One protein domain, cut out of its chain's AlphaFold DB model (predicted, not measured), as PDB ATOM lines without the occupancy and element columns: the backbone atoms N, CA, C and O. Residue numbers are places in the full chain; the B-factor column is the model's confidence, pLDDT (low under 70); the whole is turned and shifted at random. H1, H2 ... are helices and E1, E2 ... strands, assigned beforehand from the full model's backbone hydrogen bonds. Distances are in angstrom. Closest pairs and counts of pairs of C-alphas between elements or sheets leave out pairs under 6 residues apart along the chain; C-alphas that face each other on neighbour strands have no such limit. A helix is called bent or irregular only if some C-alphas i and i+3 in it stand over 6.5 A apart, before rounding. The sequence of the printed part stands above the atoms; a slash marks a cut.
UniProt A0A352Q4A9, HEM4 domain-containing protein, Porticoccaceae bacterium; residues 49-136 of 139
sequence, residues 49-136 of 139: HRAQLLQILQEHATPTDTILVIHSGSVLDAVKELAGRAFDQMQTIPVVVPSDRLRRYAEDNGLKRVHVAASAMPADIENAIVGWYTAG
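Overview. This is residues 49 to 136 of the 139 residues of the protein "HEM4 domain-containing protein" of Porticoccaceae bacterium (UniProt A0A352Q4A9). Look for a small parallel sheet near the middle, made of the short strands E1 and E2 with residues 68 to 69 beside E1; H3 packs on one face of it and H4 on the other. Beyond H3 the helical part continues: H2a meets H3 near its first residue, Gly 73, and runs away from there to the bend at residues 83 and 84, where H2 turns into H2b, and H1 packs on both arms at the far end from H4. The printed part has 88 residues, with four named helices and two named strands in the order H1, H2, E1, H3, E2, H4; the sheet's order is E1, E2, all parallel, and the class is mostly helix. The whole is compact, with a radius of gyration of the C-alphas of 12.4 A, and rounded, spanning 31 by 26 by 21 A.

Arrangement. Start at residues 49 to 59, which are H1. Residues 73 to 92 were assigned by their hydrogen bonds as one helix, H2, but it is bent: C-alphas 82 and 85 are 9.2 A apart, and its arms H2a, residues 73 to 82, and H2b, residues 85 to 92, stand at a steep tilt of 54 degrees. H1 and H2a only just touch, with 3 pairs of C-alphas within 8 A, the closest being Arg 50 and Leu 82 at 5.2 A; they are about perpendicular at 81 degrees. H1 touches H2b, the closest C-alphas being Leu 57 and Gln 89 at 6.9 A, at a steep tilt of 47 degrees, the same way. Go on to E1, residues 95 to 97, with which residues 68 to 69 make a short parallel pairing along residues 95 to 96. H3, residues 100 to 108, touches H2a at a shallow tilt of 28 degrees, the same way; their closest C-alphas are Gly 73 and Leu 102, 6.4 A apart. E2, residues 114 to 116, is the parallel neighbour of E1 at 31 degrees; N 97 and O 115 are 2.9 A apart and N 115 and O 95 are 2.8 A apart, both within hydrogen-bond range. E1, H3 and E2 form a strand-helix-strand unit, two parallel neighbour strands with a helix between them in the chain, and its crossover is right-handed. The closest C-alphas of H3 and E2 are Arg 103 and Val 114, 6.1 A apart. H4, residues 122 to 134, touches no helix; its closest C-alpha to E1 is Ala 128, 7.1 A from that of Val 96. H1 and H4 are apart. Each O i to N i+4 pair is within hydrogen-bond range in H1, H2a, H3 and H4; in H2b 0 of 4 are, while 3 of its 5 O i to N i+3 pairs are.

Along the chain. Find C-alpha 49 at (-40.704, -11.946, -8.784); from there H1 runs 15.4 A to C-alpha 59. H2a begins at C-alpha 73, (-44.360, -29.053, -5.712), and measures 14.3 A; H2b measures 14.4 A. E1 and E2 have three residues each. H3 is 12.1 A long. H4, 18.2 A long, ends at C-alpha 134, (-18.027, -32.724, -10.237).

Size, cuts and confidence. The C-alphas farthest apart are those of Arg 85 and Ala 123, at 32.8 A. The printed part has no cut. The link from H1 to H2 is long, residues 60 to 72; the other links are tight. The mean pLDDT of the printed part is 90.2, and confidence in the model is under 70 at residues 61 to 64 and residue 136.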
ATOM      1  N   HIS A  49     -41.889 -11.161  -8.421       91.50
ATOM      2  CA  HIS A  49     -40.704 -11.946  -8.784       91.50
ATOM      3  C   HIS A  49     -40.653 -12.348 -10.260       91.50
ATOM      4  O   HIS A  49     -39.622 -12.831 -10.726       91.50
ATOM      5  N   ARG A  50     -41.730 -12.130 -11.028       94.44
ATOM      6  CA  ARG A  50     -41.801 -12.540 -12.435       94.44
ATOM      7  C   ARG A  50     -40.685 -11.934 -13.279       94.44
ATOM      8  O   ARG A  50     -40.050 -12.648 -14.045       94.44
ATOM      9  N   ALA A  51     -40.465 -10.625 -13.159       94.44
ATOM     10  CA  ALA A  51     -39.468  -9.928 -13.969       94.44
ATOM     11  C   ALA A  51     -38.055 -10.462 -13.690       94.44
ATOM     12  O   ALA A  51     -37.329 -10.791 -14.623       94.44
ATOM     13  N   GLN A  52     -37.718 -10.633 -12.408       92.75
ATOM     14  CA  GLN A  52     -36.434 -11.177 -11.979       92.75
ATOM     15  C   GLN A  52     -36.242 -12.627 -12.437       92.75
ATOM     16  O   GLN A  52     -35.178 -12.971 -12.939       92.75
ATOM     17  N   LEU A  53     -37.271 -13.474 -12.319       91.12
ATOM     18  CA  LEU A  53     -37.209 -14.858 -12.789       91.12
ATOM     19  C   LEU A  53     -36.950 -14.927 -14.298       91.12
ATOM     20  O   LEU A  53     -36.077 -15.672 -14.731       91.12
ATOM     21  N   LEU A  54     -37.684 -14.150 -15.100       91.88
ATOM     22  CA  LEU A  54     -37.501 -14.131 -16.553       91.88
ATOM     23  C   LEU A  54     -36.112 -13.627 -16.948       91.88
ATOM     24  O   LEU A  54     -35.514 -14.177 -17.868       91.88
ATOM     25  N   GLN A  55     -35.592 -12.625 -16.236       90.44
ATOM     26  CA  GLN A  55     -34.232 -12.137 -16.439       90.44
ATOM     27  C   GLN A  55     -33.202 -13.238 -16.153       90.44
ATOM     28  O   GLN A  55     -32.366 -13.509 -17.008       90.44
ATOM     29  N   ILE A  56     -33.316 -13.930 -15.014       87.38
ATOM     30  CA  ILE A  56     -32.426 -15.046 -14.658       87.38
ATOM     31  C   ILE A  56     -32.485 -16.142 -15.729       87.38
ATOM     32  O   ILE A  56     -31.445 -16.592 -16.196       87.38
ATOM     33  N   LEU A  57     -33.679 -16.555 -16.162       86.25
ATOM     34  CA  LEU A  57     -33.825 -17.592 -17.192       86.25
ATOM     35  C   LEU A  57     -33.222 -17.173 -18.541       86.25
ATOM     36  O   LEU A  57     -32.651 -18.006 -19.241       86.25
ATOM     37  N   GLN A  58     -33.313 -15.890 -18.891       85.44
ATOM     38  CA  GLN A  58     -32.742 -15.354 -20.120       85.44
ATOM     39  C   GLN A  58     -31.209 -15.249 -20.058       85.44
ATOM     40  O   GLN A  58     -30.539 -15.606 -21.025       85.44
ATOM     41  N   GLU A  59     -30.656 -14.775 -18.940       84.44
ATOM     42  CA  GLU A  59     -29.209 -14.610 -18.730       84.44
ATOM     43  C   GLU A  59     -28.498 -15.960 -18.567       84.44
ATOM     44  O   GLU A  59     -27.389 -16.151 -19.063       84.44
ATOM     45  N   HIS A  60     -29.172 -16.923 -17.940       75.50
ATOM     46  CA  HIS A  60     -28.634 -18.239 -17.608       75.50
ATOM     47  C   HIS A  60     -29.180 -19.364 -18.498       75.50
ATOM     48  O   HIS A  60     -29.181 -20.535 -18.122       75.50
ATOM     49  N   ALA A  61     -29.606 -19.028 -19.719       63.28
ATOM     50  CA  ALA A  61     -30.067 -19.998 -20.714       63.28
ATOM     51  C   ALA A  61     -28.967 -20.984 -21.171       63.28
ATOM     52  O   ALA A  61     -29.257 -21.954 -21.873       63.28
ATOM     53  N   THR A  62     -27.702 -20.748 -20.796       64.69
ATOM     54  CA  THR A  62     -26.597 -21.671 -21.072       64.69
ATOM     55  C   THR A  62     -26.426 -22.676 -19.916       64.69
ATOM     56  O   THR A  62     -26.217 -22.268 -18.775       64.69
ATOM     57  N   PRO A  63     -26.500 -24.000 -20.172       61.22
ATOM     58  CA  PRO A  63     -26.625 -25.028 -19.124       61.22
ATOM     59  C   PRO A  63     -25.428 -25.224 -18.183       61.22
ATOM     60  O   PRO A  63     -25.476 -26.115 -17.336       61.22
ATOM     61  N   THR A  64     -24.323 -24.509 -18.380       64.62
ATOM     62  CA  THR A  64     -23.047 -24.825 -17.725       64.62
ATOM     63  C   THR A  64     -22.890 -24.219 -16.335       64.62
ATOM     64  O   THR A  64     -22.227 -24.841 -15.510       64.62
ATOM     65  N   ASP A  65     -23.550 -23.094 -16.034       72.88
ATOM     66  CA  ASP A  65     -23.253 -22.317 -14.816       72.88
ATOM     67  C   ASP A  65     -24.452 -22.141 -13.873       72.88
ATOM     68  O   ASP A  65     -24.403 -21.355 -12.928       72.88
ATOM     69  N   THR A  66     -25.575 -22.819 -14.121       84.19
ATOM     70  CA  THR A  66     -26.801 -22.604 -13.339       84.19
ATOM     71  C   THR A  66     -27.493 -23.905 -12.996       84.19
ATOM     72  O   THR A  66     -27.678 -24.772 -13.843       84.19
ATOM     73  N   ILE A  67     -27.892 -24.012 -11.731       88.75
ATOM     74  CA  ILE A  67     -28.658 -25.124 -11.175       88.75
ATOM     75  C   ILE A  67     -29.853 -24.522 -10.453       88.75
ATOM     76  O   ILE A  67     -29.719 -23.561  -9.695       88.75
ATOM     77  N   LEU A  68     -31.021 -25.109 -10.664       90.94
ATOM     78  CA  LEU A  68     -32.237 -24.731  -9.966       90.94
ATOM     79  C   LEU A  68     -32.484 -25.692  -8.812       90.94
ATOM     80  O   LEU A  68     -32.451 -26.904  -8.987       90.94
ATOM     81  N   VAL A  69     -32.791 -25.164  -7.633       94.19
ATOM     82  CA  VAL A  69     -33.193 -25.981  -6.485       94.19
ATOM     83  C   VAL A  69     -34.684 -25.793  -6.256       94.19
ATOM     84  O   VAL A  69     -35.152 -24.675  -6.046       94.19
ATOM     85  N   ILE A  70     -35.443 -26.886  -6.288       94.69
ATOM     86  CA  ILE A  70     -36.892 -26.867  -6.075       94.69
ATOM     87  C   ILE A  70     -37.221 -27.738  -4.866       94.69
ATOM     88  O   ILE A  70     -37.111 -28.961  -4.902       94.69
ATOM     89  N   HIS A  71     -37.652 -27.102  -3.775       92.69
ATOM     90  CA  HIS A  71     -37.892 -27.781  -2.497       92.69
ATOM     91  C   HIS A  71     -39.288 -28.405  -2.359       92.69
ATOM     92  O   HIS A  71     -39.495 -29.270  -1.506       92.69
ATOM     93  N   SER A  72     -40.263 -27.987  -3.167       91.31
ATOM     94  CA  SER A  72     -41.628 -28.510  -3.097       91.31
ATOM     95  C   SER A  72     -42.361 -28.409  -4.434       91.31
ATOM     96  O   SER A  72     -41.990 -27.624  -5.304       91.31
ATOM     97  N   GLY A  73     -43.456 -29.166  -4.562       91.94
ATOM     98  CA  GLY A  73     -44.360 -29.053  -5.712       91.94
ATOM     99  C   GLY A  73     -44.948 -27.648  -5.843       91.94
ATOM    100  O   GLY A  73     -44.927 -27.088  -6.926       91.94
ATOM    101  N   SER A  74     -45.331 -27.017  -4.727       90.44
ATOM    102  CA  SER A  74     -45.873 -25.653  -4.750       90.44
ATOM    103  C   SER A  74     -44.875 -24.610  -5.267       90.44
ATOM    104  O   SER A  74     -45.288 -23.628  -5.869       90.44
ATOM    105  N   VAL A  75     -43.568 -24.800  -5.034       92.69
ATOM    106  CA  VAL A  75     -42.533 -23.928  -5.617       92.69
ATOM    107  C   VAL A  75     -42.433 -24.158  -7.123       92.69
ATOM    108  O   VAL A  75     -42.357 -23.188  -7.869       92.69
ATOM    109  N   LEU A  76     -42.480 -25.415  -7.582       94.56
ATOM    110  CA  LEU A  76     -42.508 -25.715  -9.017       94.56
ATOM    111  C   LEU A  76     -43.723 -25.077  -9.703       94.56
ATOM    112  O   LEU A  76     -43.571 -24.461 -10.755       94.56
ATOM    113  N   ASP A  77     -44.901 -25.191  -9.089       93.44
ATOM    114  CA  ASP A  77     -46.145 -24.621  -9.610       93.44
ATOM    115  C   ASP A  77     -46.045 -23.096  -9.730       93.44
ATOM    116  O   ASP A  77     -46.342 -22.543 -10.788       93.44
ATOM    117  N   ALA A  78     -45.536 -22.428  -8.689       93.31
ATOM    118  CA  ALA A  78     -45.315 -20.984  -8.686       93.31
ATOM    119  C   ALA A  78     -44.304 -20.545  -9.760       93.31
ATOM    120  O   ALA A  78     -44.530 -19.571 -10.475       93.31
ATOM    121  N   VAL A  79     -43.196 -21.275  -9.927       93.56
ATOM    122  CA  VAL A  79     -42.198 -20.980 -10.969       93.56
ATOM    123  C   VAL A  79     -42.797 -21.150 -12.365       93.56
ATOM    124  O   VAL A  79     -42.597 -20.292 -13.222       93.56
ATOM    125  N   LYS A  80     -43.573 -22.215 -12.591       93.56
ATOM    126  CA  LYS A  80     -44.267 -22.464 -13.860       93.56
ATOM    127  C   LYS A  80     -45.293 -21.373 -14.171       93.56
ATOM    128  O   LYS A  80     -45.346 -20.894 -15.302       93.56
ATOM    129  N   GLU A  81     -46.064 -20.951 -13.170       94.19
ATOM    130  CA  GLU A  81     -47.015 -19.842 -13.274       94.19
ATOM    131  C   GLU A  81     -46.310 -18.537 -13.679       94.19
ATOM    132  O   GLU A  81     -46.701 -17.892 -14.655       94.19
ATOM    133  N   LEU A  82     -45.232 -18.171 -12.978       94.94
ATOM    134  CA  LEU A  82     -44.498 -16.926 -13.220       94.94
ATOM    135  C   LEU A  82     -43.762 -16.928 -14.568       94.94
ATOM    136  O   LEU A  82     -43.836 -15.945 -15.317       94.94
ATOM    137  N   ALA A  83     -43.067 -18.021 -14.893       93.25
ATOM    138  CA  ALA A  83     -42.286 -18.149 -16.121       93.25
ATOM    139  C   ALA A  83     -43.179 -18.240 -17.370       93.25
ATOM    140  O   ALA A  83     -42.821 -17.729 -18.438       93.25
ATOM    141  N   GLY A  84     -44.358 -18.858 -17.259       93.44
ATOM    142  CA  GLY A  84     -45.254 -19.082 -18.390       93.44
ATOM    143  C   GLY A  84     -44.529 -19.794 -19.535       93.44
ATOM    144  O   GLY A  84     -43.922 -20.841 -19.342       93.44
ATOM    145  N   ARG A  85     -44.532 -19.199 -20.737       91.12
ATOM    146  CA  ARG A  85     -43.841 -19.764 -21.914       91.12
ATOM    147  C   ARG A  85     -42.319 -19.873 -21.756       91.12
ATOM    148  O   ARG A  85     -41.713 -20.695 -22.428       91.12
ATOM    149  N   ALA A  86     -41.700 -19.076 -20.884       90.38
ATOM    150  CA  ALA A  86     -40.260 -19.168 -20.638       90.38
ATOM    151  C   ALA A  86     -39.874 -20.420 -19.832       90.38
ATOM    152  O   ALA A  86     -38.698 -20.764 -19.780       90.38
ATOM    153  N   PHE A  87     -40.842 -21.133 -19.245       91.81
ATOM    154  CA  PHE A  87     -40.583 -22.358 -18.491       91.81
ATOM    155  C   PHE A  87     -39.871 -23.432 -19.333       91.81
ATOM    156  O   PHE A  87     -39.053 -24.182 -18.811       91.81
ATOM    157  N   ASP A  88     -40.092 -23.458 -20.651       89.25
ATOM    158  CA  ASP A  88     -39.415 -24.397 -21.555       89.25
ATOM    159  C   ASP A  88     -37.889 -24.217 -21.592       89.25
ATOM    160  O   ASP A  88     -37.160 -25.171 -21.866       89.25
ATOM    161  N   GLN A  89     -37.378 -23.029 -21.250       86.19
ATOM    162  CA  GLN A  89     -35.936 -22.786 -21.130       86.19
ATOM    163  C   GLN A  89     -35.323 -23.563 -19.957       86.19
ATOM    164  O   GLN A  89     -34.142 -23.894 -19.982       86.19
ATOM    165  N   MET A  90     -36.123 -23.921 -18.946       87.69
ATOM    166  CA  MET A  90     -35.657 -24.697 -17.796       87.69
ATOM    167  C   MET A  90     -35.435 -26.176 -18.125       87.69
ATOM    168  O   MET A  90     -34.793 -26.872 -17.346       87.69
ATOM    169  N   GLN A  91     -35.911 -26.678 -19.272       87.75
ATOM    170  CA  GLN A  91     -35.741 -28.090 -19.641       87.75
ATOM    171  C   GLN A  91     -34.267 -28.494 -19.792       87.75
ATOM    172  O   GLN A  91     -33.935 -29.666 -19.615       87.75
ATOM    173  N   THR A  92     -33.392 -27.541 -20.127       85.12
ATOM    174  CA  THR A  92     -31.944 -27.750 -20.270       85.12
ATOM    175  C   THR A  92     -31.165 -27.453 -18.990       85.12
ATOM    176  O   THR A  92     -29.986 -27.808 -18.902       85.12
ATOM    177  N   ILE A  93     -31.804 -26.826 -18.001       88.56
ATOM    178  CA  ILE A  93     -31.185 -26.446 -16.733       88.56
ATOM    179  C   ILE A  93     -31.286 -27.636 -15.763       88.56
ATOM    180  O   ILE A  93     -32.372 -28.193 -15.591       88.56
ATOM    181  N   PRO A  94     -30.182 -28.051 -15.123       90.94
ATOM    182  CA  PRO A  94     -30.215 -29.031 -14.044       90.94
ATOM    183  C   PRO A  94     -31.086 -28.557 -12.881       90.94
ATOM    184  O   PRO A  94     -30.985 -27.414 -12.428       90.94
ATOM    185  N   VAL A  95     -31.909 -29.460 -12.360       92.94
ATOM    186  CA  VAL A  95     -32.813 -29.201 -11.241       92.94
ATOM    187  C   VAL A  95     -32.519 -30.178 -10.114       92.94
ATOM    188  O   VAL A  95     -32.566 -31.384 -10.320       92.94
ATOM    189  N   VAL A  96     -32.262 -29.679  -8.909       95.81
ATOM    190  CA  VAL A  96     -32.104 -30.492  -7.698       95.81
ATOM    191  C   VAL A  96     -33.399 -30.466  -6.890       95.81
ATOM    192  O   VAL A  96     -33.954 -29.404  -6.603       95.81
ATOM    193  N   VAL A  97     -33.877 -31.649  -6.502       97.31
ATOM    194  CA  VAL A  97     -35.095 -31.850  -5.704       97.31
ATOM    195  C   VAL A  97     -34.817 -32.753  -4.496       97.31
ATOM    196  O   VAL A  97     -33.967 -33.637  -4.577       97.31
ATOM    197  N   PRO A  98     -35.549 -32.622  -3.373       97.00
ATOM    198  CA  PRO A  98     -35.266 -33.373  -2.148       97.00
ATOM    199  C   PRO A  98     -35.915 -34.765  -2.089       97.00
ATOM    200  O   PRO A  98     -35.910 -35.399  -1.038       97.00
ATOM    201  N   SER A  99     -36.598 -35.214  -3.152       96.19
ATOM    202  CA  SER A  99     -37.271 -36.520  -3.151       96.19
ATOM    203  C   SER A  99     -37.608 -37.027  -4.552       96.19
ATOM    204  O   SER A  99     -37.951 -36.241  -5.436       96.19
ATOM    205  N   ASP A 100     -37.660 -38.351  -4.712       95.75
ATOM    206  CA  ASP A 100     -38.149 -39.004  -5.936       95.75
ATOM    207  C   ASP A 100     -39.586 -38.629  -6.290       95.75
ATOM    208  O   ASP A 100     -39.943 -38.541  -7.463       95.75
ATOM    209  N   ARG A 101     -40.431 -38.388  -5.280       94.38
ATOM    210  CA  ARG A 101     -41.804 -37.936  -5.515       94.38
ATOM    211  C   ARG A 101     -41.810 -36.605  -6.260       94.38
ATOM    212  O   ARG A 101     -42.574 -36.448  -7.206       94.38
ATOM    213  N   LEU A 102     -40.971 -35.658  -5.833       96.12
ATOM    214  CA  LEU A 102     -40.866 -34.369  -6.507       96.12
ATOM    215  C   LEU A 102     -40.140 -34.485  -7.848       96.12
ATOM    216  O   LEU A 102     -40.513 -33.776  -8.773       96.12
ATOM    217  N   ARG A 103     -39.176 -35.404  -7.983       97.50
ATOM    218  CA  ARG A 103     -38.544 -35.691  -9.276       97.50
ATOM    219  C   ARG A 103     -39.571 -36.094 -10.325       97.50
ATOM    220  O   ARG A 103     -39.633 -35.452 -11.362       97.50
ATOM    221  N   ARG A 104     -40.412 -37.087 -10.024       97.19
ATOM    222  CA  ARG A 104     -41.483 -37.523 -10.936       97.19
ATOM    223  C   ARG A 104     -42.416 -36.369 -11.282       97.19
ATOM    224  O   ARG A 104     -42.688 -36.132 -12.445       97.19
ATOM    225  N   TYR A 105     -42.825 -35.593 -10.278       96.44
ATOM    226  CA  TYR A 105     -43.668 -34.420 -10.500       96.44
ATOM    227  C   TYR A 105     -43.006 -33.368 -11.409       96.44
ATOM    228  O   TYR A 105     -43.677 -32.770 -12.246       96.44
ATOM    229  N   ALA A 106     -41.699 -33.141 -11.267       96.38
ATOM    230  CA  ALA A 106     -40.923 -32.240 -12.115       96.38
ATOM    231  C   ALA A 106     -40.799 -32.764 -13.556       96.38
ATOM    232  O   ALA A 106     -41.026 -32.004 -14.499       96.38
ATOM    233  N   GLU A 107     -40.500 -34.056 -13.715       96.38
ATOM    234  CA  GLU A 107     -40.432 -34.759 -15.002       96.38
ATOM    235  C   GLU A 107     -41.783 -34.714 -15.737       96.38
ATOM    236  O   GLU A 107     -41.840 -34.307 -16.898       96.38
ATOM    237  N   ASP A 108     -42.884 -35.007 -15.037       96.44
ATOM    238  CA  ASP A 108     -44.258 -34.938 -15.560       96.44
ATOM    239  C   ASP A 108     -44.653 -33.515 -15.994       96.44
ATOM    240  O   ASP A 108     -45.531 -33.326 -16.838       96.44
ATOM    241  N   ASN A 109     -43.994 -32.494 -15.437       95.00
ATOM    242  CA  ASN A 109     -44.175 -31.091 -15.803       95.00
ATOM    243  C   ASN A 109     -43.171 -30.593 -16.857       95.00
ATOM    244  O   ASN A 109     -43.187 -29.405 -17.177       95.00
ATOM    245  N   GLY A 110     -42.346 -31.475 -17.428       93.38
ATOM    246  CA  GLY A 110     -41.486 -31.190 -18.579       93.38
ATOM    247  C   GLY A 110     -40.010 -30.946 -18.259       93.38
ATOM    248  O   GLY A 110     -39.227 -30.774 -19.191       93.38
ATOM    249  N   LEU A 111     -39.597 -30.956 -16.987       93.75
ATOM    250  CA  LEU A 111     -38.185 -30.808 -16.611       93.75
ATOM    251  C   LEU A 111     -37.420 -32.107 -16.887       93.75
ATOM    252  O   LEU A 111     -37.827 -33.175 -16.444       93.75
ATOM    253  N   LYS A 112     -36.298 -32.032 -17.612       91.75
ATOM    254  CA  LYS A 112     -35.610 -33.233 -18.127       91.75
ATOM    255  C   LYS A 112     -34.366 -33.638 -17.340       91.75
ATOM    256  O   LYS A 112     -33.980 -34.800 -17.378       91.75
ATOM    257  N   ARG A 113     -33.728 -32.694 -16.643       91.62
ATOM    258  CA  ARG A 113     -32.441 -32.892 -15.954       91.62
ATOM    259  C   ARG A 113     -32.628 -32.803 -14.443       91.62
ATOM    260  O   ARG A 113     -32.237 -31.817 -13.828       91.62
ATOM    261  N   VAL A 114     -33.300 -33.790 -13.850       94.75
ATOM    262  CA  VAL A 114     -33.696 -33.735 -12.434       94.75
ATOM    263  C   VAL A 114     -32.841 -34.668 -11.572       94.75
ATOM    264  O   VAL A 114     -32.824 -35.881 -11.768       94.75
ATOM    265  N   HIS A 115     -32.172 -34.100 -10.572       95.00
ATOM    266  CA  HIS A 115     -31.301 -34.779  -9.616       95.00
ATOM    267  C   HIS A 115     -31.953 -34.827  -8.236       95.00
ATOM    268  O   HIS A 115     -32.502 -33.836  -7.755       95.00
ATOM    269  N   VAL A 116     -31.884 -35.985  -7.582       97.00
ATOM    270  CA  VAL A 116     -32.470 -36.185  -6.253       97.00
ATOM    271  C   VAL A 116     -31.382 -36.062  -5.195       97.00
ATOM    272  O   VAL A 116     -30.416 -36.821  -5.213       97.00
ATOM    273  N   ALA A 117     -31.551 -35.125  -4.268       96.62
ATOM    274  CA  ALA A 117     -30.765 -35.075  -3.044       96.62
ATOM    275  C   ALA A 117     -31.232 -36.147  -2.053       96.62
ATOM    276  O   ALA A 117     -32.395 -36.553  -2.063       96.62
ATOM    277  N   ALA A 118     -30.338 -36.578  -1.159       94.75
ATOM    278  CA  ALA A 118     -30.653 -37.611  -0.170       94.75
ATOM    279  C   ALA A 118     -31.796 -37.197   0.777       94.75
ATOM    280  O   ALA A 118     -32.574 -38.041   1.229       94.75
ATOM    281  N   SER A 119     -31.920 -35.898   1.058       93.12
ATOM    282  CA  SER A 119     -33.030 -35.334   1.815       93.12
ATOM    283  C   SER A 119     -33.231 -33.844   1.504       93.12
ATOM    284  O   SER A 119     -32.554 -33.266   0.655       93.12
ATOM    285  N   ALA A 120     -34.173 -33.207   2.204       91.25
ATOM    286  CA  ALA A 120     -34.371 -31.758   2.163       91.25
ATOM    287  C   ALA A 120     -33.387 -30.970   3.049       91.25
ATOM    288  O   ALA A 120     -33.505 -29.748   3.129       91.25
ATOM    289  N   MET A 121     -32.467 -31.639   3.753       94.94
ATOM    290  CA  MET A 121     -31.474 -30.965   4.589       94.94
ATOM    291  C   MET A 121     -30.486 -30.167   3.724       94.94
ATOM    292  O   MET A 121     -30.095 -30.656   2.662       94.94
ATOM    293  N   PRO A 122     -30.030 -28.983   4.178       94.12
ATOM    294  CA  PRO A 122     -29.117 -28.138   3.404       94.12
ATOM    295  C   PRO A 122     -27.870 -28.878   2.905       94.12
ATOM    296  O   PRO A 122     -27.590 -28.853   1.714       94.12
ATOM    297  N   ALA A 123     -27.202 -29.634   3.783       96.00
ATOM    298  CA  ALA A 123     -25.994 -30.382   3.435       96.00
ATOM    299  C   ALA A 123     -26.226 -31.431   2.331       96.00
ATOM    300  O   ALA A 123     -25.370 -31.630   1.476       96.00
ATOM    301  N   ASP A 124     -27.388 -32.088   2.307       96.00
ATOM    302  CA  ASP A 124     -27.695 -33.089   1.280       96.00
ATOM    303  C   ASP A 124     -27.989 -32.445  -0.078       96.00
ATOM    304  O   ASP A 124     -27.628 -32.996  -1.119       96.00
ATOM    305  N   ILE A 125     -28.620 -31.268  -0.071       95.75
ATOM    306  CA  ILE A 125     -28.853 -30.465  -1.275       95.75
ATOM    307  C   ILE A 125     -27.520 -29.947  -1.823       95.75
ATOM    308  O   ILE A 125     -27.261 -30.084  -3.016       95.75
ATOM    309  N   GLU A 126     -26.652 -29.416  -0.960       94.75
ATOM    310  CA  GLU A 126     -25.298 -28.980  -1.321       94.75
ATOM    311  C   GLU A 126     -24.472 -30.132  -1.900       94.75
ATOM    312  O   GLU A 126     -23.875 -29.989  -2.965       94.75
ATOM    313  N   ASN A 127     -24.501 -31.306  -1.264       94.69
ATOM    314  CA  ASN A 127     -23.823 -32.497  -1.774       94.69
ATOM    315  C   ASN A 127     -24.348 -32.915  -3.153       94.69
ATOM    316  O   ASN A 127     -23.557 -33.299  -4.013       94.69
ATOM    317  N   ALA A 128     -25.659 -32.822  -3.395       93.62
ATOM    318  CA  ALA A 128     -26.237 -33.111  -4.706       93.62
ATOM    319  C   ALA A 128     -25.789 -32.096  -5.772       93.62
ATOM    320  O   ALA A 128     -25.478 -32.488  -6.897       93.62
ATOM    321  N   ILE A 129     -25.699 -30.813  -5.410       92.75
ATOM    322  CA  ILE A 129     -25.177 -29.743  -6.272       92.75
ATOM    323  C   ILE A 129     -23.704 -29.997  -6.625       92.75
ATOM    324  O   ILE A 129     -23.341 -29.998  -7.801       92.75
ATOM    325  N   VAL A 130     -22.859 -30.268  -5.624       91.94
ATOM    326  CA  VAL A 130     -21.432 -30.573  -5.820       91.94
ATOM    327  C   VAL A 130     -21.259 -31.850  -6.637       91.94
ATOM    328  O   VAL A 130     -20.433 -31.893  -7.548       91.94
ATOM    329  N   GLY A 131     -22.054 -32.883  -6.355       88.94
ATOM    330  CA  GLY A 131     -22.049 -34.139  -7.098       88.94
ATOM    331  C   GLY A 131     -22.382 -33.933  -8.573       88.94
ATOM    332  O   GLY A 131     -21.668 -34.444  -9.432       88.94
ATOM    333  N   TRP A 132     -23.398 -33.123  -8.884       86.94
ATOM    334  CA  TRP A 132     -23.707 -32.753 -10.265       86.94
ATOM    335  C   TRP A 132     -22.548 -32.005 -10.941       86.94
ATOM    336  O   TRP A 132     -22.152 -32.363 -12.051       86.94
ATOM    337  N   TYR A 133     -21.962 -31.015 -10.259       84.75
ATOM    338  CA  TYR A 133     -20.883 -30.191 -10.813       84.75
ATOM    339  C   TYR A 133     -19.600 -30.997 -11.078       84.75
ATOM    340  O   TYR A 133     -18.927 -30.814 -12.092       84.75
ATOM    341  N   THR A 134     -19.265 -31.926 -10.181       84.44
ATOM    342  CA  THR A 134     -18.027 -32.724 -10.237       84.44
ATOM    343  C   THR A 134     -18.133 -33.981 -11.100       84.44
ATOM    344  O   THR A 134     -17.111 -34.453 -11.593       84.44
ATOM    345  N   ALA A 135     -19.340 -34.497 -11.354       74.69
ATOM    346  CA  ALA A 135     -19.563 -35.666 -12.212       74.69
ATOM    347  C   ALA A 135     -19.323 -35.404 -13.716       74.69
ATOM    348  O   ALA A 135     -19.502 -36.309 -14.526       74.69
ATOM    349  N   GLY A 136     -18.893 -34.198 -14.102       60.91
ATOM    350  CA  GLY A 136     -18.471 -33.901 -15.469       60.91
ATOM    351  C   GLY A 136     -19.619 -33.878 -16.476       60.91
ATOM    352  O   GLY A 136     -19.522 -34.540 -17.496       60.91
TER     353      GLY A 136